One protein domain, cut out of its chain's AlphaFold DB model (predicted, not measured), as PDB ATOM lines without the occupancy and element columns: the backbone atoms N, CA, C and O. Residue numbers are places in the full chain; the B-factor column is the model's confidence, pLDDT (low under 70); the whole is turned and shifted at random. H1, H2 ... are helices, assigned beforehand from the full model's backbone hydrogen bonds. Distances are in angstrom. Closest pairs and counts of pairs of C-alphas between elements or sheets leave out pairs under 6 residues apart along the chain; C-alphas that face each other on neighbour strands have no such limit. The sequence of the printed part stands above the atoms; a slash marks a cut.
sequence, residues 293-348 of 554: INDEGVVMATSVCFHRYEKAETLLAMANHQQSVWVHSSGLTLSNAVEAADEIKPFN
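This is residues 293 to 348 of the 554 residues of the protein "Poly(Beta-D-mannuronate) lyase" of Vibrio maritimus (UniProt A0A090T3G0). Two helices, H1 and H2, stand side by side as a helical hairpin, and the third, H3, lies across both of them like a bar. After H3 the last stretch, residues 340 to 348, folds back alongside H2. The printed part has 56 residues with three named helices, in the order H1, H2, H3, and no named strand, and its class is all helix. It is compact, with a radius of gyration of the C-alphas of 9.7 A, and its rounded outline spans 25 by 19 by 18 A.

Begin with the longest helix, H1, residues 296 to 308, and go from it to H2, residues 313 to 322. They touch, with the C-alphas of Thr 302 and Leu 315 the closest at 6.0 A. Their lines stand at a shallow tilt of 29 degrees and they run opposite ways, a hairpin joined by a tight link of 4 residues. Next look at H3, residues 329 to 339, which touches H1. The closest C-alphas there are those of Ser 303 and Gly 331, 4.6 A apart, and the two lines are about perpendicular, at 83 degrees. H3 also touches H2, where the closest C-alphas, those of Leu 316 and Val 338, are 6.0 A apart. Those lines too are about perpendicular, at 86 degrees. Of these three pairs that touch, 1 is at a shallow tilt, and the helix packing is mostly crossed, but only just. In H1, H2 and H3 every pair of backbone O i and N i+4 is within hydrogen-bond range.

Find C-alpha 296 at (148.432, 208.621, 214.373); from there H1 runs 17.9 A to C-alpha 308 at (153.129, 192.628, 207.718). H2 begins at C-alpha 313, at (163.011, 195.037, 217.942), and runs 14.2 A to C-alpha 322. H3 runs 15.3 A from C-alpha 329 to C-alpha 339, which you will find at (153.546, 192.423, 226.517).

The two C-alphas farthest apart are those of Gly 297 and Asp 342, at 27.5 A. The C-alphas of Ile 293 and Asn 348, the first and last printed residues, are 13.5 A apart. The printed part has no cut. Neither link is long: the one from H1 to H2 is tight, and the one from H2 to H3, with 6 residues, is short. In the B-factor column of this predicted model the mean pLDDT of the printed part is 97.3, and no printed residue is under 70.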
ATOM      1  N   ILE A 293     156.828 211.171 216.542       97.00
ATOM      2  CA  ILE A 293     156.441 209.808 216.165       97.00
ATOM      3  C   ILE A 293     155.154 209.314 216.845       97.00
ATOM      4  O   ILE A 293     154.678 208.234 216.515       97.00
ATOM      5  N   ASN A 294     154.563 210.080 217.765       96.81
ATOM      6  CA  ASN A 294     153.269 209.761 218.373       96.81
ATOM      7  C   ASN A 294     152.078 210.173 217.492       96.81
ATOM      8  O   ASN A 294     150.931 209.942 217.878       96.81
ATOM      9  N   ASP A 295     152.317 210.785 216.325       97.06
ATOM     10  CA  ASP A 295     151.249 211.023 215.358       97.06
ATOM     11  C   ASP A 295     150.575 209.712 214.933       97.06
ATOM     12  O   ASP A 295     151.228 208.698 214.694       97.06
ATOM     13  N   GLU A 296     149.257 209.763 214.765       95.81
ATOM     14  CA  GLU A 296     148.432 208.621 214.373       95.81
ATOM     15  C   GLU A 296     148.938 207.908 213.107       95.81
ATOM     16  O   GLU A 296     148.950 206.679 213.080       95.81
ATOM     17  N   GLY A 297     149.417 208.641 212.091       97.31
ATOM     18  CA  GLY A 297     149.963 208.029 210.874       97.31
ATOM     19  C   GLY A 297     151.204 207.177 211.152       97.31
ATOM     20  O   GLY A 297     151.357 206.099 210.584       97.31
ATOM     21  N   VAL A 298     152.059 207.617 212.081       98.56
ATOM     22  CA  VAL A 298     153.265 206.886 212.498       98.56
ATOM     23  C   VAL A 298     152.894 205.700 213.390       98.56
ATOM     24  O   VAL A 298     153.442 204.622 213.208       98.56
ATOM     25  N   VAL A 299     151.920 205.841 214.296       98.62
ATOM     26  CA  VAL A 299     151.416 204.725 215.128       98.62
ATOM     27  C   VAL A 299     150.796 203.611 214.270       98.62
ATOM     28  O   VAL A 299     151.040 202.422 214.518       98.62
ATOM     29  N   MET A 300     150.029 203.978 213.236       98.62
ATOM     30  CA  MET A 300     149.524 203.040 212.225       98.62
ATOM     31  C   MET A 300     150.680 202.347 211.506       98.62
ATOM     32  O   MET A 300     150.715 201.117 211.446       98.62
ATOM     33  N   ALA A 301     151.656 203.126 211.039       98.62
ATOM     34  CA  ALA A 301     152.815 202.611 210.329       98.62
ATOM     35  C   ALA A 301     153.638 201.629 211.178       98.62
ATOM     36  O   ALA A 301     153.929 200.533 210.709       98.62
ATOM     37  N   THR A 302     153.946 201.953 212.442       98.75
ATOM     38  CA  THR A 302     154.661 201.046 213.360       98.75
ATOM     39  C   THR A 302     153.907 199.721 213.506       98.75
ATOM     40  O   THR A 302     154.497 198.648 213.373       98.75
ATOM     41  N   SER A 303     152.586 199.789 213.717       98.69
ATOM     42  CA  SER A 303     151.719 198.616 213.898       98.69
ATOM     43  C   SER A 303     151.689 197.724 212.654       98.69
ATOM     44  O   SER A 303     151.886 196.511 212.739       98.69
ATOM     45  N   VAL A 304     151.459 198.319 211.481       98.56
ATOM     46  CA  VAL A 304     151.353 197.584 210.214       98.56
ATOM     47  C   VAL A 304     152.710 197.056 209.765       98.56
ATOM     48  O   VAL A 304     152.787 195.897 209.359       98.56
ATOM     49  N   CYS A 305     153.790 197.836 209.893       98.75
ATOM     50  CA  CYS A 305     155.126 197.354 209.557       98.75
ATOM     51  C   CYS A 305     155.529 196.145 210.401       98.75
ATOM     52  O   CYS A 305     156.038 195.168 209.846       98.75
ATOM     53  N   PHE A 306     155.245 196.185 211.707       98.69
ATOM     54  CA  PHE A 306     155.535 195.069 212.602       98.69
ATOM     55  C   PHE A 306     154.766 193.797 212.223       98.69
ATOM     56  O   PHE A 306     155.296 192.686 212.258       98.69
ATOM     57  N   HIS A 307     153.494 193.961 211.859       98.19
ATOM     58  CA  HIS A 307     152.609 192.851 211.529       98.19
ATOM     59  C   HIS A 307     152.901 192.236 210.154       98.19
ATOM     60  O   HIS A 307     152.940 191.012 210.033       98.19
ATOM     61  N   ARG A 308     153.083 193.070 209.121       97.12
ATOM     62  CA  ARG A 308     153.129 192.628 207.718       97.12
ATOM     63  C   ARG A 308     154.534 192.394 207.183       97.12
ATOM     64  O   ARG A 308     154.702 191.522 206.336       97.12
ATOM     65  N   TYR A 309     155.520 193.167 207.634       97.88
ATOM     66  CA  TYR A 309     156.859 193.136 207.043       97.88
ATOM     67  C   TYR A 309     157.873 192.421 207.922       97.88
ATOM     68  O   TYR A 309     158.524 191.484 207.466       97.88
ATOM     69  N   GLU A 310     158.050 192.870 209.164       96.75
ATOM     70  CA  GLU A 310     159.067 192.300 210.044       96.75
ATOM     71  C   GLU A 310     158.797 192.584 211.517       96.75
ATOM     72  O   GLU A 310     158.399 193.681 211.894       96.75
ATOM     73  N   LYS A 311     159.124 191.619 212.375       96.62
ATOM     74  CA  LYS A 311     159.027 191.766 213.830       96.62
ATOM     75  C   LYS A 311     160.295 192.398 214.416       96.62
ATOM     76  O   LYS A 311     160.949 191.797 215.261       96.62
ATOM     77  N   ALA A 312     160.685 193.570 213.913       96.44
ATOM     78  CA  ALA A 312     161.924 194.237 214.316       96.44
ATOM     79  C   ALA A 312     161.852 194.790 215.751       96.44
ATOM     80  O   ALA A 312     160.898 195.487 216.100       96.44
ATOM     81  N   GLU A 313     162.895 194.552 216.554       96.62
ATOM     82  CA  GLU A 313     163.011 195.037 217.942       96.62
ATOM     83  C   GLU A 313     162.887 196.564 218.056       96.62
ATOM     84  O   GLU A 313     162.294 197.076 219.003       96.62
ATOM     85  N   THR A 314     163.369 197.309 217.058       96.50
ATOM     86  CA  THR A 314     163.233 198.772 217.018       96.50
ATOM     87  C   THR A 314     161.781 199.228 216.899       96.50
ATOM     88  O   THR A 314     161.431 200.258 217.470       96.50
ATOM     89  N   LEU A 315     160.908 198.461 216.235       98.19
ATOM     90  CA  LEU A 315     159.473 198.759 216.172       98.19
ATOM     91  C   LEU A 315     158.762 198.438 217.497       98.19
ATOM     92  O   LEU A 315     157.868 199.189 217.891       98.19
ATOM     93  N   LEU A 316     159.185 197.390 218.222       97.94
ATOM     94  CA  LEU A 316     158.734 197.163 219.605       97.94
ATOM     95  C   LEU A 316     159.121 198.347 220.501       97.94
ATOM     96  O   LEU A 316     158.286 198.870 221.239       97.94
ATOM     97  N   ALA A 317     160.371 198.802 220.400       97.12
ATOM     98  CA  ALA A 317     160.877 199.943 221.151       97.12
ATOM     99  C   ALA A 317     160.148 201.251 220.808       97.12
ATOM    100  O   ALA A 317     159.848 202.037 221.707       97.12
ATOM    101  N   MET A 318     159.798 201.469 219.536       97.75
ATOM    102  CA  MET A 318     158.946 202.591 219.134       97.75
ATOM    103  C   MET A 318     157.556 202.512 219.761       97.75
ATOM    104  O   MET A 318     157.115 203.505 220.328       97.75
ATOM    105  N   ALA A 319     156.878 201.362 219.720       98.12
ATOM    106  CA  ALA A 319     155.565 201.220 220.355       98.12
ATOM    107  C   ALA A 319     155.627 201.421 221.873       98.12
ATOM    108  O   ALA A 319     154.732 202.039 222.455       98.12
ATOM    109  N   ASN A 320     156.707 200.965 222.512       96.88
ATOM    110  CA  ASN A 320     156.958 201.235 223.922       96.88
ATOM    111  C   ASN A 320     157.226 202.728 224.189       96.88
ATOM    112  O   ASN A 320     156.800 203.246 225.210       96.88
ATOM    113  N   HIS A 321     157.866 203.464 223.282       96.38
ATOM    114  CA  HIS A 321     157.965 204.921 223.410       96.38
ATOM    115  C   HIS A 321     156.602 205.607 223.203       96.38
ATOM    116  O   HIS A 321     156.211 206.472 223.984       96.38
ATOM    117  N   GLN A 322     155.858 205.192 222.177       97.44
ATOM    118  CA  GLN A 322     154.555 205.753 221.810       97.44
ATOM    119  C   GLN A 322     153.478 205.484 222.871       97.44
ATOM    120  O   GLN A 322     152.497 206.223 222.944       97.44
ATOM    121  N   GLN A 323     153.633 204.413 223.665       97.50
ATOM    122  CA  GLN A 323     152.644 203.927 224.637       97.50
ATOM    123  C   GLN A 323     151.236 203.779 224.024       97.50
ATOM    124  O   GLN A 323     150.214 203.971 224.682       97.50
ATOM    125  N   SER A 324     151.179 203.435 222.736       97.75
ATOM    126  CA  SER A 324     149.949 203.255 221.968       97.75
ATOM    127  C   SER A 324     150.219 202.360 220.761       97.75
ATOM    128  O   SER A 324     151.332 202.297 220.249       97.75
ATOM    129  N   VAL A 325     149.167 201.714 220.272       98.62
ATOM    130  CA  VAL A 325     149.135 200.988 218.995       98.62
ATOM    131  C   VAL A 325     147.894 201.409 218.209       98.62
ATOM    132  O   VAL A 325     146.991 202.048 218.761       98.62
ATOM    133  N   TRP A 326     147.834 201.068 216.924       98.31
ATOM    134  CA  TRP A 326     146.614 201.254 216.141       98.31
ATOM    135  C   TRP A 326     145.558 200.216 216.550       98.31
ATOM    136  O   TRP A 326     145.874 199.035 216.654       98.31
ATOM    137  N   VAL A 327     144.307 200.629 216.783       98.19
ATOM    138  CA  VAL A 327     143.203 199.712 217.133       98.19
ATOM    139  C   VAL A 327     142.766 198.931 215.889       98.19
ATOM    140  O   VAL A 327     141.813 199.287 215.198       98.19
ATOM    141  N   HIS A 328     143.543 197.896 215.586       98.06
ATOM    142  CA  HIS A 328     143.471 197.040 214.409       98.06
ATOM    143  C   HIS A 328     144.233 195.726 214.691       98.06
ATOM    144  O   HIS A 328     145.038 195.663 215.626       98.06
ATOM    145  N   SER A 329     144.026 194.676 213.889       97.88
ATOM    146  CA  SER A 329     144.699 193.372 214.056       97.88
ATOM    147  C   SER A 329     146.233 193.477 214.018       97.88
ATOM    148  O   SER A 329     146.941 192.808 214.782       97.88
ATOM    149  N   SER A 330     146.763 194.397 213.208       98.44
ATOM    150  CA  SER A 330     148.196 194.710 213.178       98.44
ATOM    151  C   SER A 330     148.706 195.296 214.501       98.44
ATOM    152  O   SER A 330     149.736 194.858 215.014       98.44
ATOM    153  N   GLY A 331     147.958 196.215 215.115       98.56
ATOM    154  CA  GLY A 331     148.308 196.765 216.423       98.56
ATOM    155  C   GLY A 331     148.138 195.766 217.563       98.56
ATOM    156  O   GLY A 331     148.923 195.800 218.506       98.56
ATOM    157  N   LEU A 332     147.192 194.822 217.466       98.75
ATOM    158  CA  LEU A 332     147.072 193.723 218.434       98.75
ATOM    159  C   LEU A 332     148.322 192.841 218.409       98.75
ATOM    160  O   LEU A 332     148.863 192.496 219.456       98.75
ATOM    161  N   THR A 333     148.823 192.538 217.208       98.69
ATOM    162  CA  THR A 333     150.062 191.765 217.027       98.69
ATOM    163  C   THR A 333     151.250 192.446 217.707       98.69
ATOM    164  O   THR A 333     152.008 191.786 218.416       98.69
ATOM    165  N   LEU A 334     151.398 193.760 217.519       98.81
ATOM    166  CA  LEU A 334     152.463 194.542 218.147       98.81
ATOM    167  C   LEU A 334     152.276 194.669 219.665       98.81
ATOM    168  O   LEU A 334     153.229 194.477 220.413       98.81
ATOM    169  N   SER A 335     151.051 194.914 220.136       98.75
ATOM    170  CA  SER A 335     150.726 194.975 221.568       98.75
ATOM    171  C   SER A 335     151.088 193.679 222.290       98.75
ATOM    172  O   SER A 335     151.728 193.726 223.336       98.75
ATOM    173  N   ASN A 336     150.725 192.527 221.722       98.62
ATOM    174  CA  ASN A 336     151.043 191.223 222.304       98.62
ATOM    175  C   ASN A 336     152.556 190.976 222.336       98.62
ATOM    176  O   ASN A 336     153.063 190.370 223.272       98.62
ATOM    177  N   ALA A 337     153.287 191.446 221.320       98.50
ATOM    178  CA  ALA A 337     154.739 191.325 221.288       98.50
ATOM    179  C   ALA A 337     155.419 192.209 222.344       98.50
ATOM    180  O   ALA A 337     156.386 191.771 222.957       98.50
ATOM    181  N   VAL A 338     154.895 193.416 222.587       98.44
ATOM    182  CA  VAL A 338     155.355 194.293 223.675       98.44
ATOM    183  C   VAL A 338     155.084 193.663 225.042       98.44
ATOM    184  O   VAL A 338     155.959 193.680 225.896       98.44
ATOM    185  N   GLU A 339     153.903 193.078 225.251       97.50
ATOM    186  CA  GLU A 339     153.546 192.423 226.517       97.50
ATOM    187  C   GLU A 339     154.378 191.160 226.792       97.50
ATOM    188  O   GLU A 339     154.697 190.865 227.940       97.50
ATOM    189  N   ALA A 340     154.750 190.426 225.741       97.50
ATOM    190  CA  ALA A 340     155.567 189.221 225.849       97.50
ATOM    191  C   ALA A 340     157.075 189.495 226.004       97.50
ATOM    192  O   ALA A 340     157.833 188.547 226.209       97.50
ATOM    193  N   ALA A 341     157.528 190.743 225.852       97.06
ATOM    194  CA  ALA A 341     158.941 191.089 225.946       97.06
ATOM    195  C   ALA A 341     159.373 191.261 227.410       97.06
ATOM    196  O   ALA A 341     158.781 192.044 228.149       97.06
ATOM    197  N   ASP A 342     160.448 190.578 227.811       94.38
ATOM    198  CA  ASP A 342     161.014 190.704 229.162       94.38
ATOM    199  C   ASP A 342     161.651 192.088 229.397       94.38
ATOM    200  O   ASP A 342     161.553 192.661 230.481       94.38
ATOM    201  N   GLU A 343     162.313 192.629 228.369       94.75
ATOM    202  CA  GLU A 343     162.989 193.927 228.383       94.75
ATOM    203  C   GLU A 343     162.855 194.597 227.008       94.75
ATOM    204  O   GLU A 343     163.047 193.957 225.973       94.75
ATOM    205  N   ILE A 344     162.559 195.901 226.989       95.88
ATOM    206  CA  ILE A 344     162.507 196.709 225.764       95.88
ATOM    207  C   ILE A 344     163.423 197.919 225.935       95.88
ATOM    208  O   ILE A 344     163.122 198.838 226.698       95.88
ATOM    209  N   LYS A 345     164.532 197.931 225.194       92.69
ATOM    210  CA  LYS A 345     165.484 199.049 225.192       92.69
ATOM    211  C   LYS A 345     164.943 200.247 224.401       92.69
ATOM    212  O   LYS A 345     164.158 200.041 223.474       92.69
ATOM    213  N   PRO A 346     165.369 201.490 224.704       91.69
ATOM    214  CA  PRO A 346     165.028 202.657 223.891       91.69
ATOM    215  C   PRO A 346     165.432 202.466 222.427       91.69
ATOM    216  O   PRO A 346     166.539 201.990 222.143       91.69
ATOM    217  N   PHE A 347     164.554 202.851 221.494       93.56
ATOM    218  CA  PHE A 347     164.794 202.646 220.065       93.56
ATOM    219  C   PHE A 347     166.098 203.328 219.632       93.56
ATOM    220  O   PHE A 347     166.423 204.417 220.098       93.56
ATOM    221  N   ASN A 348     166.856 202.681 218.748       92.81
ATOM    222  CA  ASN A 348     168.075 203.232 218.164       92.81
ATOM    223  C   ASN A 348     168.100 202.933 216.669       92.81
ATOM    224  O   ASN A 348     168.069 201.772 216.265       92.81
TER     225      ASN A 348